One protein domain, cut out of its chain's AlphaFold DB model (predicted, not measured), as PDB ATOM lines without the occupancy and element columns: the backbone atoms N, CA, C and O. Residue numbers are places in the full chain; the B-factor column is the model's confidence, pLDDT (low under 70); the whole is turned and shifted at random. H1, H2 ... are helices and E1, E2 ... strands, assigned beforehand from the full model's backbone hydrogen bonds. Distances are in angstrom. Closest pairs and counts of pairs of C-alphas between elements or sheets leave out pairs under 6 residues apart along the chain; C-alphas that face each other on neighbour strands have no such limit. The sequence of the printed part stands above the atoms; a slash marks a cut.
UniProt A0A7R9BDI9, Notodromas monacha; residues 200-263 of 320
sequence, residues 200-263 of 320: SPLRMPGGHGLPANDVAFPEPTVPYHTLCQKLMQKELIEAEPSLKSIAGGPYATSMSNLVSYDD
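Overview. This is residues 200 to 263 of the 320 residues of a protein of Notodromas monacha (UniProt A0A7R9BDI9). Little regular structure is here: a small two-stranded hairpin, E1 and E2, stands between two short helices, H1 and H2, while unnamed residues 200 to 223 make a wide arc round it. The 64 printed residues hold H1, H2, E1, E2 in that order, mixed in class, with only 24 residues in named elements. The whole is compact, radius of gyration of the C-alphas 11.8 A, spanning 32 by 25 by 20 A.

Along the chain. Pass residues 200 to 223 and find C-alpha 224 at (144.369, 239.007, 234.010); H1 runs from there to 232, 12.2 A. H2 is residues 241 to 247, 10.3 A; E1, 251 to 254, 10.6 A; E2, 257 to 260, 10.2 A, ending at (147.020, 249.244, 235.077).

Arrangement. E1 and E2 form an antiparallel hairpin at 168 degrees; look for N 252 and O 259, 2.8 A apart. Residues 237 to 238 pair antiparallel with 252 to 253 of E1. The closest C-alphas of H1 and E1, Leu 231 and Ala 252, are 7.9 A apart; those of H2 and E1, Lys 244 and Tyr 251, 7.0 A. H1 and H2 are apart. O i to N i+4 pairs are within hydrogen-bond range in 4 of 5 for H1 and 2 of 3 for H2.

Size, cuts and confidence. The farthest C-alphas, Gly 206 and Gln 233, are 32.9 A apart. The printed part has no cut, and no link between named elements is long. Look for pLDDT under 70 at residues 204 to 220 and 240 to 248.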
ATOM      1  N   SER A 200     151.664 249.371 229.567       82.62
ATOM      2  CA  SER A 200     151.760 249.050 228.130       82.62
ATOM      3  C   SER A 200     151.066 250.077 227.202       82.62
ATOM      4  O   SER A 200     150.256 249.692 226.353       82.62
ATOM      5  N   PRO A 201     151.277 251.397 227.357       80.00
ATOM      6  CA  PRO A 201     150.473 252.393 226.665       80.00
ATOM      7  C   PRO A 201     150.662 252.367 225.148       80.00
ATOM      8  O   PRO A 201     151.787 252.350 224.654       80.00
ATOM      9  N   LEU A 202     149.558 252.424 224.393       76.56
ATOM     10  CA  LEU A 202     149.616 252.472 222.924       76.56
ATOM     11  C   LEU A 202     150.136 253.824 222.406       76.56
ATOM     12  O   LEU A 202     150.767 253.903 221.352       76.56
ATOM     13  N   ARG A 203     149.840 254.905 223.132       71.75
ATOM     14  CA  ARG A 203     150.300 256.269 222.849       71.75
ATOM     15  C   ARG A 203     150.709 256.924 224.158       71.75
ATOM     16  O   ARG A 203     150.119 256.630 225.192       71.75
ATOM     17  N   MET A 204     151.692 257.822 224.113       58.66
ATOM     18  CA  MET A 204     152.043 258.589 225.306       58.66
ATOM     19  C   MET A 204     150.890 259.531 225.691       58.66
ATOM     20  O   MET A 204     150.394 260.251 224.816       58.66
ATOM     21  N   PRO A 205     150.505 259.573 226.978       54.34
ATOM     22  CA  PRO A 205     149.636 260.598 227.531       54.34
ATOM     23  C   PRO A 205     150.078 262.003 227.120       54.34
ATOM     24  O   PRO A 205     151.168 262.454 227.475       54.34
ATOM     25  N   GLY A 206     149.228 262.729 226.399       41.66
ATOM     26  CA  GLY A 206     149.397 264.165 226.188       41.66
ATOM     27  C   GLY A 206     149.098 264.943 227.470       41.66
ATOM     28  O   GLY A 206     148.086 265.624 227.526       41.66
ATOM     29  N   GLY A 207     149.961 264.835 228.485       42.22
ATOM     30  CA  GLY A 207     149.884 265.604 229.730       42.22
ATOM     31  C   GLY A 207     148.787 265.171 230.717       42.22
ATOM     32  O   GLY A 207     147.671 264.838 230.338       42.22
ATOM     33  N   HIS A 208     149.135 265.266 232.005       36.09
ATOM     34  CA  HIS A 208     148.292 265.092 233.201       36.09
ATOM     35  C   HIS A 208     147.945 263.643 233.583       36.09
ATOM     36  O   HIS A 208     146.849 263.150 233.339       36.09
ATOM     37  N   GLY A 209     148.882 262.983 234.265       37.59
ATOM     38  CA  GLY A 209     148.563 261.844 235.126       37.59
ATOM     39  C   GLY A 209     147.979 262.293 236.473       37.59
ATOM     40  O   GLY A 209     147.893 263.487 236.772       37.59
ATOM     41  N   LEU A 210     147.560 261.330 237.288       37.12
ATOM     42  CA  LEU A 210     147.049 261.570 238.640       37.12
ATOM     43  C   LEU A 210     148.203 261.691 239.649       37.12
ATOM     44  O   LEU A 210     149.158 260.926 239.536       37.12
ATOM     45  N   PRO A 211     148.127 262.585 240.651       35.12
ATOM     46  CA  PRO A 211     149.174 262.710 241.661       35.12
ATOM     47  C   PRO A 211     149.343 261.404 242.451       35.12
ATOM     48  O   PRO A 211     148.394 260.910 243.063       35.12
ATOM     49  N   ALA A 212     150.561 260.859 242.443       39.53
ATOM     50  CA  ALA A 212     150.938 259.651 243.169       39.53
ATOM     51  C   ALA A 212     151.225 259.964 244.646       39.53
ATOM     52  O   ALA A 212     152.374 260.122 245.042       39.53
ATOM     53  N   ASN A 213     150.186 260.039 245.475       34.34
ATOM     54  CA  ASN A 213     150.334 259.878 246.920       34.34
ATOM     55  C   ASN A 213     149.416 258.730 247.365       34.34
ATOM     56  O   ASN A 213     148.230 258.739 247.047       34.34
ATOM     57  N   ASP A 214     149.993 257.764 248.086       32.12
ATOM     58  CA  ASP A 214     149.325 256.673 248.822       32.12
ATOM     59  C   ASP A 214     148.999 255.349 248.095       32.12
ATOM     60  O   ASP A 214     148.022 254.685 248.438       32.12
ATOM     61  N   VAL A 215     149.847 254.870 247.173       38.59
ATOM     62  CA  VAL A 215     149.724 253.487 246.656       38.59
ATOM     63  C   VAL A 215     150.913 252.636 247.098       38.59
ATOM     64  O   VAL A 215     152.040 252.818 246.644       38.59
ATOM     65  N   ALA A 216     150.658 251.699 248.012       31.98
ATOM     66  CA  ALA A 216     151.593 250.633 248.349       31.98
ATOM     67  C   ALA A 216     151.440 249.503 247.316       31.98
ATOM     68  O   ALA A 216     150.318 249.106 247.022       31.98
ATOM     69  N   PHE A 217     152.548 248.965 246.793       41.34
ATOM     70  CA  PHE A 217     152.546 247.861 245.822       41.34
ATOM     71  C   PHE A 217     152.939 246.523 246.480       41.34
ATOM     72  O   PHE A 217     154.118 246.159 246.456       41.34
ATOM     73  N   PRO A 218     152.016 245.761 247.095       40.41
ATOM     74  CA  PRO A 218     152.257 244.356 247.383       40.41
ATOM     75  C   PRO A 218     151.781 243.503 246.191       40.41
ATOM     76  O   PRO A 218     150.605 243.536 245.841       40.41
ATOM     77  N   GLU A 219     152.716 242.732 245.617       48.53
ATOM     78  CA  GLU A 219     152.653 241.926 244.373       48.53
ATOM     79  C   GLU A 219     152.847 242.758 243.074       48.53
ATOM     80  O   GLU A 219     151.934 243.469 242.659       48.53
ATOM     81  N   PRO A 220     154.012 242.682 242.389       65.56
ATOM     82  CA  PRO A 220     154.320 243.543 241.234       65.56
ATOM     83  C   PRO A 220     153.533 243.193 239.960       65.56
ATOM     84  O   PRO A 220     153.611 243.916 238.970       65.56
ATOM     85  N   THR A 221     152.798 242.078 239.929       75.62
ATOM     86  CA  THR A 221     152.066 241.628 238.739       75.62
ATOM     87  C   THR A 221     150.809 240.868 239.144       75.62
ATOM     88  O   THR A 221     150.874 239.927 239.931       75.62
ATOM     89  N   VAL A 222     149.660 241.251 238.585       85.25
ATOM     90  CA  VAL A 222     148.376 240.565 238.789       85.25
ATOM     91  C   VAL A 222     147.969 239.904 237.467       85.25
ATOM     92  O   VAL A 222     147.762 240.626 236.492       85.25
ATOM     93  N   PRO A 223     147.830 238.564 237.397       90.38
ATOM     94  CA  PRO A 223     147.331 237.895 236.197       90.38
ATOM     95  C   PRO A 223     145.939 238.400 235.801       90.38
ATOM     96  O   PRO A 223     145.107 238.656 236.679       90.38
ATOM     97  N   TYR A 224     145.649 238.487 234.499       92.69
ATOM     98  CA  TYR A 224     144.369 239.007 234.010       92.69
ATOM     99  C   TYR A 224     143.181 238.192 234.537       92.69
ATOM    100  O   TYR A 224     142.205 238.781 234.999       92.69
ATOM    101  N   HIS A 225     143.294 236.858 234.588       92.06
ATOM    102  CA  HIS A 225     142.249 235.999 235.163       92.06
ATOM    103  C   HIS A 225     141.930 236.331 236.634       92.06
ATOM    104  O   HIS A 225     140.776 236.286 237.047       92.06
ATOM    105  N   THR A 226     142.930 236.706 237.438       91.88
ATOM    106  CA  THR A 226     142.727 237.123 238.836       91.88
ATOM    107  C   THR A 226     142.129 238.525 238.893       91.88
ATOM    108  O   THR A 226     141.226 238.798 239.684       91.88
ATOM    109  N   LEU A 227     142.629 239.430 238.051       91.50
ATOM    110  CA  LEU A 227     142.182 240.814 237.999       91.50
ATOM    111  C   LEU A 227     140.701 240.922 237.616       91.50
ATOM    112  O   LEU A 227     139.938 241.618 238.288       91.50
ATOM    113  N   CYS A 228     140.284 240.213 236.570       92.94
ATOM    114  CA  CYS A 228     138.909 240.263 236.090       92.94
ATOM    115  C   CYS A 228     137.927 239.697 237.127       92.94
ATOM    116  O   CYS A 228     136.844 240.252 237.311       92.94
ATOM    117  N   GLN A 229     138.324 238.675 237.896       93.94
ATOM    118  CA  GLN A 229     137.513 238.168 239.005       93.94
ATOM    119  C   GLN A 229     137.329 239.222 240.098       93.94
ATOM    120  O   GLN A 229     136.204 239.436 240.553       93.94
ATOM    121  N   LYS A 230     138.406 239.924 240.473       92.12
ATOM    122  CA  LYS A 230     138.342 241.017 241.455       92.12
ATOM    123  C   LYS A 230     137.423 242.150 240.998       92.12
ATOM    124  O   LYS A 230     136.695 242.706 241.820       92.12
ATOM    125  N   LEU A 231     137.408 242.464 239.701       91.44
ATOM    126  CA  LEU A 231     136.475 243.433 239.115       91.44
ATOM    127  C   LEU A 231     135.021 242.939 239.200       91.44
ATOM    128  O   LEU A 231     134.146 243.673 239.660       91.44
ATOM    129  N   MET A 232     134.750 241.680 238.840       91.38
ATOM    130  CA  MET A 232     133.404 241.092 238.936       91.38
ATOM    131  C   MET A 232     132.879 241.043 240.375       91.38
ATOM    132  O   MET A 232     131.691 241.267 240.620       91.38
ATOM    133  N   GLN A 233     133.765 240.764 241.328       93.56
ATOM    134  CA  GLN A 233     133.460 240.693 242.759       93.56
ATOM    135  C   GLN A 233     133.411 242.074 243.427       93.56
ATOM    136  O   GLN A 233     133.044 242.166 244.599       93.56
ATOM    137  N   LYS A 234     133.720 243.149 242.687       90.88
ATOM    138  CA  LYS A 234     133.807 244.533 243.183       90.88
ATOM    139  C   LYS A 234     134.857 244.727 244.286       90.88
ATOM    140  O   LYS A 234     134.750 245.656 245.082       90.88
ATOM    141  N   GLU A 235     135.872 243.865 244.322       89.88
ATOM    142  CA  GLU A 235     137.078 244.058 245.140       89.88
ATOM    143  C   GLU A 235     137.998 245.124 244.529       89.88
ATOM    144  O   GLU A 235     138.713 245.829 245.242       89.88
ATOM    145  N   LEU A 236     137.954 245.250 243.200       87.25
ATOM    146  CA  LEU A 236     138.517 246.356 242.440       87.25
ATOM    147  C   LEU A 236     137.400 247.096 241.706       87.25
ATOM    148  O   LEU A 236     136.412 246.495 241.282       87.25
ATOM    149  N   ILE A 237     137.586 248.400 241.532       87.31
ATOM    150  CA  ILE A 237     136.697 249.264 240.760       87.31
ATOM    151  C   ILE A 237     137.497 249.803 239.582       87.31
ATOM    152  O   ILE A 237     138.596 250.324 239.761       87.31
ATOM    153  N   GLU A 238     136.963 249.658 238.372       83.94
ATOM    154  CA  GLU A 238     137.571 250.252 237.187       83.94
ATOM    155  C   GLU A 238     137.610 251.780 237.318       83.94
ATOM    156  O   GLU A 238     136.628 252.407 237.721       83.94
ATOM    157  N   ALA A 239     138.761 252.376 237.022       75.81
ATOM    158  CA  ALA A 239     138.954 253.812 237.116       75.81
ATOM    159  C   ALA A 239     138.230 254.552 235.974       75.81
ATOM    160  O   ALA A 239     137.940 253.977 234.925       75.81
ATOM    161  N   GLU A 240     137.956 255.843 236.181       69.25
ATOM    162  CA  GLU A 240     137.167 256.679 235.266       69.25
ATOM    163  C   GLU A 240     137.622 256.586 233.787       69.25
ATOM    164  O   GLU A 240     138.827 256.608 233.512       69.25
ATOM    165  N   PRO A 241     136.689 256.571 232.805       63.72
ATOM    166  CA  PRO A 241     136.996 256.410 231.376       63.72
ATOM    167  C   PRO A 241     138.007 257.411 230.802       63.72
ATOM    168  O   PRO A 241     138.702 257.110 229.830       63.72
ATOM    169  N   SER A 242     138.115 258.602 231.396       57.44
ATOM    170  CA  SER A 242     139.110 259.608 231.011       57.44
ATOM    171  C   SER A 242     140.544 259.074 231.118       57.44
ATOM    172  O   SER A 242     141.362 259.370 230.244       57.44
ATOM    173  N   LEU A 243     140.821 258.210 232.101       58.34
ATOM    174  CA  LEU A 243     142.118 257.556 232.290       58.34
ATOM    175  C   LEU A 243     142.386 256.486 231.221       58.34
ATOM    176  O   LEU A 243     143.527 256.362 230.778       58.34
ATOM    177  N   LYS A 244     141.348 255.785 230.728       58.53
ATOM    178  CA  LYS A 244     141.485 254.791 229.643       58.53
ATOM    179  C   LYS A 244     142.024 255.415 228.352       58.53
ATOM    180  O   LYS A 244     142.912 254.860 227.706       58.53
ATOM    181  N   SER A 245     141.493 256.583 227.979       53.28
ATOM    182  CA  SER A 245     141.829 257.244 226.704       53.28
ATOM    183  C   SER A 245     143.266 257.769 226.648       53.28
ATOM    184  O   SER A 245     143.873 257.812 225.579       53.28
ATOM    185  N   ILE A 246     143.810 258.146 227.805       54.19
ATOM    186  CA  ILE A 246     145.140 258.735 227.939       54.19
ATOM    187  C   ILE A 246     146.220 257.644 227.903       54.19
ATOM    188  O   ILE A 246     147.283 257.841 227.318       54.19
ATOM    189  N   ALA A 247     145.924 256.484 228.486       58.00
ATOM    190  CA  ALA A 247     146.844 255.366 228.631       58.00
ATOM    191  C   ALA A 247     146.864 254.395 227.448       58.00
ATOM    192  O   ALA A 247     147.855 253.708 227.246       58.00
ATOM    193  N   GLY A 248     145.783 254.276 226.676       66.75
ATOM    194  CA  GLY A 248     145.653 253.171 225.717       66.75
ATOM    195  C   GLY A 248     145.393 251.812 226.383       66.75
ATOM    196  O   GLY A 248     145.681 250.786 225.769       66.75
ATOM    197  N   GLY A 249     144.857 251.827 227.609       79.12
ATOM    198  CA  GLY A 249     144.394 250.673 228.382       79.12
ATOM    199  C   GLY A 249     143.780 251.091 229.731       79.12
ATOM    200  O   GLY A 249     143.954 252.245 230.145       79.12
ATOM    201  N   PRO A 250     142.976 250.227 230.376       85.81
ATOM    202  CA  PRO A 250     142.287 250.543 231.626       85.81
ATOM    203  C   PRO A 250     143.166 250.545 232.887       85.81
ATOM    204  O   PRO A 250     144.247 249.967 232.963       85.81
ATOM    205  N   TYR A 251     142.623 251.170 233.935       85.19
ATOM    206  CA  TYR A 251     143.117 251.049 235.304       85.19
ATOM    207  C   TYR A 251     142.009 250.539 236.219       85.19
ATOM    208  O   TYR A 251     140.828 250.780 235.976       85.19
ATOM    209  N   ALA A 252     142.391 249.871 237.297       85.81
ATOM    210  CA  ALA A 252     141.518 249.433 238.369       85.81
ATOM    211  C   ALA A 252     142.104 249.859 239.718       85.81
ATOM    212  O   ALA A 252     143.319 249.828 239.915       85.81
ATOM    213  N   THR A 253     141.253 250.256 240.657       82.56
ATOM    214  CA  THR A 253     141.670 250.761 241.966       82.56
ATOM    215  C   THR A 253     140.901 250.104 243.114       82.56
ATOM    216  O   THR A 253     139.752 249.688 242.969       82.56
ATOM    217  N   SER A 254     141.558 250.000 244.269       80.56
ATOM    218  CA  SER A 254     140.938 249.805 245.585       80.56
ATOM    219  C   SER A 254     141.509 250.828 246.571       80.56
ATOM    220  O   SER A 254     142.368 251.622 246.202       80.56
ATOM    221  N   MET A 255     141.066 250.806 247.836       72.50
ATOM    222  CA  MET A 255     141.469 251.787 248.862       72.50
ATOM    223  C   MET A 255     142.987 251.993 249.008       72.50
ATOM    224  O   MET A 255     143.394 253.034 249.507       72.50
ATOM    225  N   SER A 256     143.814 251.020 248.614       70.88
ATOM    226  CA  SER A 256     145.275 251.089 248.738       70.88
ATOM    227  C   SER A 256     146.042 250.666 247.484       70.88
ATOM    228  O   SER A 256     147.265 250.586 247.542       70.88
ATOM    229  N   ASN A 257     145.355 250.330 246.385       73.25
ATOM    230  CA  ASN A 257     145.994 249.751 245.201       73.25
ATOM    231  C   ASN A 257     145.526 250.452 243.925       73.25
ATOM    232  O   ASN A 257     144.345 250.774 243.774       73.25
ATOM    233  N   LEU A 258     146.449 250.603 242.979       78.25
ATOM    234  CA  LEU A 258     146.183 250.977 241.597       78.25
ATOM    235  C   LEU A 258     146.844 249.937 240.694       78.25
ATOM    236  O   LEU A 258     148.020 249.627 240.862       78.25
ATOM    237  N   VAL A 259     146.086 249.411 239.740       81.25
ATOM    238  CA  VAL A 259     146.547 248.411 238.777       81.25
ATOM    239  C   VAL A 259     146.218 248.907 237.376       81.25
ATOM    240  O   VAL A 259     145.049 249.116 237.066       81.25
ATOM    241  N   SER A 260     147.223 249.101 236.525       83.12
ATOM    242  CA  SER A 260     147.020 249.244 235.077       83.12
ATOM    243  C   SER A 260     146.999 247.869 234.421       83.12
ATOM    244  O   SER A 260     147.781 247.010 234.836       83.12
ATOM    245  N   TYR A 261     146.173 247.659 233.406       86.88
ATOM    246  CA  TYR A 261     146.043 246.355 232.758       86.88
ATOM    247  C   TYR A 261     145.511 246.479 231.337       86.88
ATOM    248  O   TYR A 261     144.930 247.490 230.975       86.88
ATOM    249  N   ASP A 262     145.639 245.423 230.542       89.06
ATOM    250  CA  ASP A 262     144.957 245.325 229.255       89.06
ATOM    251  C   ASP A 262     143.641 244.555 229.373       89.06
ATOM    252  O   ASP A 262     143.620 243.440 229.895       89.06
ATOM    253  N   ASP A 263     142.555 245.137 228.864       90.81
ATOM    254  CA  ASP A 263     141.282 244.450 228.641       90.81
ATOM    255  C   ASP A 263     141.121 244.081 227.159       90.81
ATOM    256  O   ASP A 263     141.988 244.336 226.317       90.81
TER     257      ASP A 263